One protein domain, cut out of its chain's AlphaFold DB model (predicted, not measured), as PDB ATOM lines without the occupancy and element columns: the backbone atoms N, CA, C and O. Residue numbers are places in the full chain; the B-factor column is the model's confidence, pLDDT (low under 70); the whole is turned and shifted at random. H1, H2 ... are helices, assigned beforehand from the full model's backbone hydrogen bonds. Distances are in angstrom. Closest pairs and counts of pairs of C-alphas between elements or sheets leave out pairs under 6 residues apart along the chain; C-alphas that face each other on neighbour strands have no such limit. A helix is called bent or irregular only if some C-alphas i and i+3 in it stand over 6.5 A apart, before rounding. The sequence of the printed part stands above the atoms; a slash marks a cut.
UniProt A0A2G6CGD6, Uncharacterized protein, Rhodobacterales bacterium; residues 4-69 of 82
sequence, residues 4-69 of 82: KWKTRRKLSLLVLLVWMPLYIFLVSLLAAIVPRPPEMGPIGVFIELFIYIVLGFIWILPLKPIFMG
ATOM      1  N   LYS A   4     178.830 124.824 131.064       56.53
ATOM      2  CA  LYS A   4     177.423 124.903 130.628       56.53
ATOM      3  C   LYS A   4     176.569 125.907 131.421       56.53
ATOM      4  O   LYS A   4     175.427 126.118 131.027       56.53
ATOM      5  N   TRP A   5     177.078 126.526 132.491       55.62
ATOM      6  CA  TRP A   5     176.316 127.480 133.314       55.62
ATOM      7  C   TRP A   5     176.532 128.944 132.891       55.62
ATOM      8  O   TRP A   5     175.572 129.648 132.574       55.62
ATOM      9  N   LYS A   6     177.794 129.379 132.727       57.97
ATOM     10  CA  LYS A   6     178.124 130.741 132.250       57.97
ATOM     11  C   LYS A   6     177.536 131.048 130.868       57.97
ATOM     12  O   LYS A   6     177.070 132.162 130.637       57.97
ATOM     13  N   THR A   7     177.508 130.066 129.966       65.62
ATOM     14  CA  THR A   7     176.922 130.229 128.624       65.62
ATOM     15  C   THR A   7     175.406 130.407 128.682       65.62
ATOM     16  O   THR A   7     174.871 131.239 127.958       65.62
ATOM     17  N   ARG A   8     174.708 129.705 129.586       67.19
ATOM     18  CA  ARG A   8     173.256 129.869 129.767       67.19
ATOM     19  C   ARG A   8     172.909 131.256 130.302       67.19
ATOM     20  O   ARG A   8     172.002 131.884 129.776       67.19
ATOM     21  N   ARG A   9     173.681 131.775 131.264       67.56
ATOM     22  CA  ARG A   9     173.490 133.132 131.806       67.56
ATOM     23  C   ARG A   9     173.687 134.222 130.744       67.56
ATOM     24  O   ARG A   9     172.891 135.154 130.668       67.56
ATOM     25  N   LYS A  10     174.720 134.093 129.901       68.31
ATOM     26  CA  LYS A  10     174.971 135.028 128.789       68.31
ATOM     27  C   LYS A  10     173.901 134.944 127.701       68.31
ATOM     28  O   LYS A  10     173.496 135.981 127.192       68.31
ATOM     29  N   LEU A  11     173.422 133.741 127.381       69.62
ATOM     30  CA  LEU A  11     172.318 133.553 126.439       69.62
ATOM     31  C   LEU A  11     171.030 134.204 126.952       69.62
ATOM     32  O   LEU A  11     170.378 134.898 126.186       69.62
ATOM     33  N   SER A  12     170.702 134.084 128.242       67.19
ATOM     34  CA  SER A  12     169.528 134.761 128.813       67.19
ATOM     35  C   SER A  12     169.625 136.290 128.736       67.19
ATOM     36  O   SER A  12     168.650 136.941 128.374       67.19
ATOM     37  N   LEU A  13     170.797 136.872 129.026       71.94
ATOM     38  CA  LEU A  13     171.023 138.322 128.911       71.94
ATOM     39  C   LEU A  13     170.961 138.812 127.462       71.94
ATOM     40  O   LEU A  13     170.326 139.826 127.186       71.94
ATOM     41  N   LEU A  14     171.603 138.091 126.541       75.00
ATOM     42  CA  LEU A  14     171.595 138.429 125.120       75.00
ATOM     43  C   LEU A  14     170.174 138.348 124.569       75.00
ATOM     44  O   LEU A  14     169.745 139.240 123.852       75.00
ATOM     45  N   VAL A  15     169.412 137.331 124.966       73.81
ATOM     46  CA  VAL A  15     168.017 137.210 124.559       73.81
ATOM     47  C   VAL A  15     167.164 138.320 125.164       73.81
ATOM     48  O   VAL A  15     166.401 138.906 124.419       73.81
ATOM     49  N   LEU A  16     167.309 138.699 126.439       76.81
ATOM     50  CA  LEU A  16     166.582 139.854 126.995       76.81
ATOM     51  C   LEU A  16     166.876 141.142 126.203       76.81
ATOM     52  O   LEU A  16     165.961 141.891 125.858       76.81
ATOM     53  N   LEU A  17     168.156 141.363 125.882       79.38
ATOM     54  CA  LEU A  17     168.622 142.531 125.142       79.38
ATOM     55  C   LEU A  17     168.169 142.527 123.679       79.38
ATOM     56  O   LEU A  17     167.934 143.596 123.136       79.38
ATOM     57  N   VAL A  18     168.052 141.362 123.039       80.12
ATOM     58  CA  VAL A  18     167.597 141.229 121.645       80.12
ATOM     59  C   VAL A  18     166.075 141.205 121.561       80.12
ATOM     60  O   VAL A  18     165.502 141.763 120.636       80.12
ATOM     61  N   TRP A  19     165.395 140.613 122.534       76.62
ATOM     62  CA  TRP A  19     163.948 140.451 122.534       76.62
ATOM     63  C   TRP A  19     163.214 141.783 122.701       76.62
ATOM     64  O   TRP A  19     162.209 142.009 122.037       76.62
ATOM     65  N   MET A  20     163.741 142.701 123.519       78.25
ATOM     66  CA  MET A  20     163.178 144.050 123.657       78.25
ATOM     67  C   MET A  20     163.141 144.833 122.321       78.25
ATOM     68  O   MET A  20     162.057 145.271 121.934       78.25
ATOM     69  N   PRO A  21     164.245 144.990 121.561       81.50
ATOM     70  CA  PRO A  21     164.211 145.658 120.264       81.50
ATOM     71  C   PRO A  21     163.414 144.871 119.223       81.50
ATOM     72  O   PRO A  21     162.732 145.488 118.414       81.50
ATOM     73  N   LEU A  22     163.420 143.533 119.266       82.25
ATOM     74  CA  LEU A  22     162.597 142.711 118.373       82.25
ATOM     75  C   LEU A  22     161.096 142.956 118.614       82.25
ATOM     76  O   LEU A  22     160.344 143.063 117.649       82.25
ATOM     77  N   TYR A  23     160.670 143.135 119.873       76.44
ATOM     78  CA  TYR A  23     159.294 143.520 120.221       76.44
ATOM     79  C   TYR A  23     158.928 144.882 119.637       76.44
ATOM     80  O   TYR A  23     157.912 145.016 118.961       76.44
ATOM     81  N   ILE A  24     159.781 145.885 119.869       81.62
ATOM     82  CA  ILE A  24     159.576 147.250 119.370       81.62
ATOM     83  C   ILE A  24     159.470 147.243 117.841       81.62
ATOM     84  O   ILE A  24     158.603 147.910 117.276       81.62
ATOM     85  N   PHE A  25     160.314 146.455 117.172       84.88
ATOM     86  CA  PHE A  25     160.292 146.302 115.721       84.88
ATOM     87  C   PHE A  25     159.003 145.631 115.238       84.88
ATOM     88  O   PHE A  25     158.397 146.106 114.284       84.88
ATOM     89  N   LEU A  26     158.541 144.576 115.917       80.12
ATOM     90  CA  LEU A  26     157.300 143.877 115.578       80.12
ATOM     91  C   LEU A  26     156.072 144.781 115.748       80.12
ATOM     92  O   LEU A  26     155.230 144.838 114.857       80.12
ATOM     93  N   VAL A  27     155.989 145.520 116.861       76.94
ATOM     94  CA  VAL A  27     154.921 146.501 117.112       76.94
ATOM     95  C   VAL A  27     154.950 147.604 116.058       76.94
ATOM     96  O   VAL A  27     153.904 147.951 115.519       76.94
ATOM     97  N   SER A  28     156.136 148.114 115.718       80.75
ATOM     98  CA  SER A  28     156.293 149.138 114.677       80.75
ATOM     99  C   SER A  28     155.880 148.620 113.300       80.75
ATOM    100  O   SER A  28     155.202 149.324 112.558       80.75
ATOM    101  N   LEU A  29     156.246 147.381 112.968       81.25
ATOM    102  CA  LEU A  29     155.880 146.742 111.710       81.25
ATOM    103  C   LEU A  29     154.368 146.513 111.639       81.25
ATOM    104  O   LEU A  29     153.743 146.861 110.647       81.25
ATOM    105  N   LEU A  30     153.751 145.999 112.702       75.19
ATOM    106  CA  LEU A  30     152.302 145.814 112.764       75.19
ATOM    107  C   LEU A  30     151.560 147.147 112.680       75.19
ATOM    108  O   LEU A  30     150.631 147.262 111.893       75.19
ATOM    109  N   ALA A  31     152.018 148.178 113.390       73.38
ATOM    110  CA  ALA A  31     151.471 149.529 113.279       73.38
ATOM    111  C   ALA A  31     151.644 150.150 111.876       73.38
ATOM    112  O   ALA A  31     150.904 151.067 111.519       73.38
ATOM    113  N   ALA A  32     152.612 149.673 111.087       74.06
ATOM    114  CA  ALA A  32     152.827 150.100 109.707       74.06
ATOM    115  C   ALA A  32     151.963 149.328 108.696       74.06
ATOM    116  O   ALA A  32     151.525 149.917 107.710       74.06
ATOM    117  N   ILE A  33     151.725 148.028 108.920       71.62
ATOM    118  CA  ILE A  33     150.944 147.183 108.000       71.62
ATOM    119  C   ILE A  33     149.444 147.297 108.270       71.62
ATOM    120  O   ILE A  33     148.660 147.172 107.335       71.62
ATOM    121  N   VAL A  34     149.036 147.517 109.526       69.31
ATOM    122  CA  VAL A  34     147.631 147.729 109.883       69.31
ATOM    123  C   VAL A  34     147.173 149.013 109.186       69.31
ATOM    124  O   VAL A  34     147.595 150.108 109.578       69.31
ATOM    125  N   PRO A  35     146.329 148.916 108.136       62.97
ATOM    126  CA  PRO A  35     145.684 150.094 107.592       62.97
ATOM    127  C   PRO A  35     144.872 150.675 108.743       62.97
ATOM    128  O   PRO A  35     144.281 149.924 109.516       62.97
ATOM    129  N   ARG A  36     144.870 151.993 108.896       61.72
ATOM    130  CA  ARG A  36     144.057 152.672 109.906       61.72
ATOM    131  C   ARG A  36     142.741 153.036 109.219       61.72
ATOM    132  O   ARG A  36     142.693 154.127 108.657       61.72
ATOM    133  N   PRO A  37     141.721 152.158 109.118       56.16
ATOM    134  CA  PRO A  37     140.457 152.567 108.536       56.16
ATOM    135  C   PRO A  37     139.823 153.591 109.486       56.16
ATOM    136  O   PRO A  37     139.509 153.241 110.624       56.16
ATOM    137  N   PRO A  38     139.601 154.845 109.051       59.09
ATOM    138  CA  PRO A  38     138.940 155.866 109.869       59.09
ATOM    139  C   PRO A  38     137.449 155.569 110.130       59.09
ATOM    140  O   PRO A  38     136.765 156.366 110.762       59.09
ATOM    141  N   GLU A  39     136.925 154.458 109.602       55.62
ATOM    142  CA  GLU A  39     135.495 154.248 109.352       55.62
ATOM    143  C   GLU A  39     134.815 153.245 110.301       55.62
ATOM    144  O   GLU A  39     133.588 153.154 110.327       55.62
ATOM    145  N   MET A  40     135.567 152.497 111.116       53.06
ATOM    146  CA  MET A  40     134.964 151.606 112.112       53.06
ATOM    147  C   MET A  40     134.623 152.409 113.369       53.06
ATOM    148  O   MET A  40     135.515 152.793 114.118       53.06
ATOM    149  N   GLY A  41     133.330 152.655 113.600       64.31
ATOM    150  CA  GLY A  41     132.798 153.261 114.829       64.31
ATOM    151  C   GLY A  41     133.143 152.476 116.119       64.31
ATOM    152  O   GLY A  41     134.071 151.673 116.126       64.31
ATOM    153  N   PRO A  42     132.399 152.626 117.232       62.34
ATOM    154  CA  PRO A  42     132.812 152.197 118.590       62.34
ATOM    155  C   PRO A  42     133.180 150.705 118.777       62.34
ATOM    156  O   PRO A  42     133.708 150.322 119.818       62.34
ATOM    157  N   ILE A  43     132.938 149.862 117.771       58.75
ATOM    158  CA  ILE A  43     133.297 148.439 117.709       58.75
ATOM    159  C   ILE A  43     134.796 148.233 117.387       58.75
ATOM    160  O   ILE A  43     135.373 147.225 117.796       58.75
ATOM    161  N   GLY A  44     135.452 149.188 116.712       66.75
ATOM    162  CA  GLY A  44     136.858 149.079 116.294       66.75
ATOM    163  C   GLY A  44     137.836 148.925 117.461       66.75
ATOM    164  O   GLY A  44     138.757 148.114 117.390       66.75
ATOM    165  N   VAL A  45     137.569 149.604 118.583       72.25
ATOM    166  CA  VAL A  45     138.440 149.595 119.772       72.25
ATOM    167  C   VAL A  45     138.537 148.202 120.400       72.25
ATOM    168  O   VAL A  45     139.612 147.796 120.829       72.25
ATOM    169  N   PHE A  46     137.444 147.431 120.430       77.88
ATOM    170  CA  PHE A  46     137.453 146.083 121.013       77.88
ATOM    171  C   PHE A  46     138.211 145.075 120.151       77.88
ATOM    172  O   PHE A  46     138.910 144.217 120.688       77.88
ATOM    173  N   ILE A  47     138.087 145.179 118.826       80.38
ATOM    174  CA  ILE A  47     138.822 144.326 117.885       80.38
ATOM    175  C   ILE A  47     140.315 144.638 117.969       80.38
ATOM    176  O   ILE A  47     141.129 143.721 118.055       80.38
ATOM    177  N   GLU A  48     140.672 145.918 118.011       75.00
ATOM    178  CA  GLU A  48     142.052 146.362 118.175       75.00
ATOM    179  C   GLU A  48     142.641 145.869 119.509       75.00
ATOM    180  O   GLU A  48     143.719 145.275 119.534       75.00
ATOM    181  N   LEU A  49     141.883 145.989 120.606       80.69
ATOM    182  CA  LEU A  49     142.265 145.453 121.914       80.69
ATOM    183  C   LEU A  49     142.459 143.931 121.872       80.69
ATOM    184  O   LEU A  49     143.433 143.415 122.414       80.69
ATOM    185  N   PHE A  50     141.556 143.203 121.212       84.44
ATOM    186  CA  PHE A  50     141.649 141.753 121.073       84.44
ATOM    187  C   PHE A  50     142.886 141.344 120.269       84.44
ATOM    188  O   PHE A  50     143.611 140.439 120.680       84.44
ATOM    189  N   ILE A  51     143.180 142.044 119.169       80.31
ATOM    190  CA  ILE A  51     144.393 141.831 118.374       80.31
ATOM    191  C   ILE A  51     145.635 142.092 119.228       80.31
ATOM    192  O   ILE A  51     146.534 141.256 119.243       80.31
ATOM    193  N   TYR A  52     145.676 143.188 119.991       76.81
ATOM    194  CA  TYR A  52     146.795 143.472 120.888       76.81
ATOM    195  C   TYR A  52     146.966 142.409 121.980       76.81
ATOM    196  O   TYR A  52     148.096 142.013 122.270       76.81
ATOM    197  N   ILE A  53     145.870 141.893 122.548       84.25
ATOM    198  CA  ILE A  53     145.903 140.799 123.529       84.25
ATOM    199  C   ILE A  53     146.468 139.529 122.888       84.25
ATOM    200  O   ILE A  53     147.423 138.956 123.410       84.25
ATOM    201  N   VAL A  54     145.924 139.099 121.746       85.94
ATOM    202  CA  VAL A  54     146.381 137.896 121.030       85.94
ATOM    203  C   VAL A  54     147.848 138.026 120.630       85.94
ATOM    204  O   VAL A  54     148.625 137.089 120.813       85.94
ATOM    205  N   LEU A  55     148.256 139.200 120.157       79.38
ATOM    206  CA  LEU A  55     149.640 139.496 119.818       79.38
ATOM    207  C   LEU A  55     150.557 139.416 121.047       79.38
ATOM    208  O   LEU A  55     151.639 138.833 120.976       79.38
ATOM    209  N   GLY A  56     150.107 139.932 122.192       77.69
ATOM    210  CA  GLY A  56     150.796 139.779 123.472       77.69
ATOM    211  C   GLY A  56     150.939 138.312 123.892       77.69
ATOM    212  O   GLY A  56     152.021 137.893 124.302       77.69
ATOM    213  N   PHE A  57     149.897 137.495 123.725       80.62
ATOM    214  CA  PHE A  57     149.947 136.057 124.017       80.62
ATOM    215  C   PHE A  57     150.907 135.297 123.094       80.62
ATOM    216  O   PHE A  57     151.704 134.485 123.572       80.62
ATOM    217  N   ILE A  58     150.883 135.598 121.792       81.00
ATOM    218  CA  ILE A  58     151.837 135.065 120.809       81.00
ATOM    219  C   ILE A  58     153.275 135.413 121.210       81.00
ATOM    220  O   ILE A  58     154.171 134.591 121.041       81.00
ATOM    221  N   TRP A  59     153.495 136.592 121.799       72.44
ATOM    222  CA  TRP A  59     154.807 137.043 122.264       72.44
ATOM    223  C   TRP A  59     155.280 136.373 123.567       72.44
ATOM    224  O   TRP A  59     156.477 136.168 123.768       72.44
ATOM    225  N   ILE A  60     154.364 135.984 124.456       69.44
ATOM    226  CA  ILE A  60     154.688 135.328 125.737       69.44
ATOM    227  C   ILE A  60     155.124 133.866 125.546       69.44
ATOM    228  O   ILE A  60     155.985 133.371 126.278       69.44
ATOM    229  N   LEU A  61     154.558 133.166 124.559       71.88
ATOM    230  CA  LEU A  61     154.890 131.768 124.258       71.88
ATOM    231  C   LEU A  61     156.399 131.517 124.038       71.88
ATOM    232  O   LEU A  61     156.942 130.631 124.706       71.88
ATOM    233  N   PRO A  62     157.114 132.282 123.191       66.19
ATOM    234  CA  PRO A  62     158.562 132.142 123.031       66.19
ATOM    235  C   PRO A  62     159.366 132.639 124.246       66.19
ATOM    236  O   PRO A  62     160.462 132.140 124.483       66.19
ATOM    237  N   LEU A  63     158.826 133.557 125.060       65.56
ATOM    238  CA  LEU A  63     159.472 134.097 126.269       65.56
ATOM    239  C   LEU A  63     159.519 133.122 127.451       65.56
ATOM    240  O   LEU A  63     160.425 133.191 128.285       65.56
ATOM    241  N   LYS A  64     158.552 132.207 127.538       65.44
ATOM    242  CA  LYS A  64     158.400 131.261 128.652       65.44
ATOM    243  C   LYS A  64     159.682 130.464 128.991       65.44
ATOM    244  O   LYS A  64     160.063 130.457 130.164       65.44
ATOM    245  N   PRO A  65     160.399 129.838 128.031       63.38
ATOM    246  CA  PRO A  65     161.658 129.141 128.324       63.38
ATOM    247  C   PRO A  65     162.819 130.081 128.693       63.38
ATOM    248  O   PRO A  65     163.757 129.649 129.364       63.38
ATOM    249  N   ILE A  66     162.762 131.354 128.290       60.81
ATOM    250  CA  ILE A  66     163.815 132.351 128.531       60.81
ATOM    251  C   ILE A  66     163.746 132.859 129.977       60.81
ATOM    252  O   ILE A  66     164.760 132.870 130.672       60.81
ATOM    253  N   PHE A  67     162.548 133.187 130.475       60.81
ATOM    254  CA  PHE A  67     162.348 133.575 131.879       60.81
ATOM    255  C   PHE A  67     162.648 132.431 132.853       60.81
ATOM    256  O   PHE A  67     163.269 132.647 133.893       60.81
ATOM    257  N   MET A  68     162.314 131.188 132.487       59.22
ATOM    258  CA  MET A  68     162.701 130.001 133.263       59.22
ATOM    259  C   MET A  68     164.223 129.790 133.353       59.22
ATOM    260  O   MET A  68     164.690 129.062 134.230       59.22
ATOM    261  N   GLY A  69     165.011 130.420 132.474       58.53
ATOM    262  CA  GLY A  69     166.472 130.396 132.522       58.53
ATOM    263  C   GLY A  69     167.094 131.357 133.541       58.53
ATOM    264  O   GLY A  69     168.253 131.163 133.897       58.53
TER     265      GLY A  69
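What this domain is: This is residues 4 to 69 of the 82 residues of an uncharacterized protein of Rhodobacterales bacterium (UniProt A0A2G6CGD6). Two long helices, H1 and H2, make an open helical hairpin: H1 runs out, the loop of residues 34 to 43 turns round at the far end, and H2 runs back. The two come together near the ends of the printed part, and residues 31 to 51, at the loop end, stick out free. The printed part has 66 residues, with two named helices in the order H1, H2 and no named strand; the class is all helix. It is only just extended, close to loose, with a radius of gyration of the C-alphas of 16.4 A and spans of 55 by 19 by 10 A.

How they stand to each other: Start at H1, residues 6 to 33, which has a kink of 26 degrees near residue 19. Go on to H2, residues 44 to 67, which has a kink of 40 degrees near residue 61. H2 is irregular, but only just: C-alphas 62 and 65 are 6.8 A apart. The two form a helical hairpin and run opposite ways at a shallow tilt of 16 degrees. They only just touch, with 3 pairs of C-alphas within 8 A, through residues 12 to 15 of H1 and 66 to 67 of H2 alone. The closest C-alphas are those of Ser 12 and Ile 66, 6.2 A apart; the centres are 14.8 A apart. The O i to N i+4 pairs within hydrogen-bond range are 23 of 24 in H1 and 16 of 20 in H2.

Where its parts are: Find C-alpha 6 at (178.124, 130.741, 132.250); from there H1 runs 40.0 A to C-alpha 33 at (150.944, 147.183, 108.000). H2 begins at C-alpha 44 and runs 33.7 A to C-alpha 67 at (162.348, 133.575, 131.879).

The domain as a whole: The two C-alphas farthest apart are those of Lys 4 and Glu 39, at 55.4 A, while those of Lys 4 and Gly 69 are 12.4 A apart. The printed part has no cut, and the link from H1 to H2 is short, with 10 residues. The mean pLDDT of the printed part is 71.3; look for values under 70 at residues 4 to 12, 34 to 44, 60 and 62 to 69.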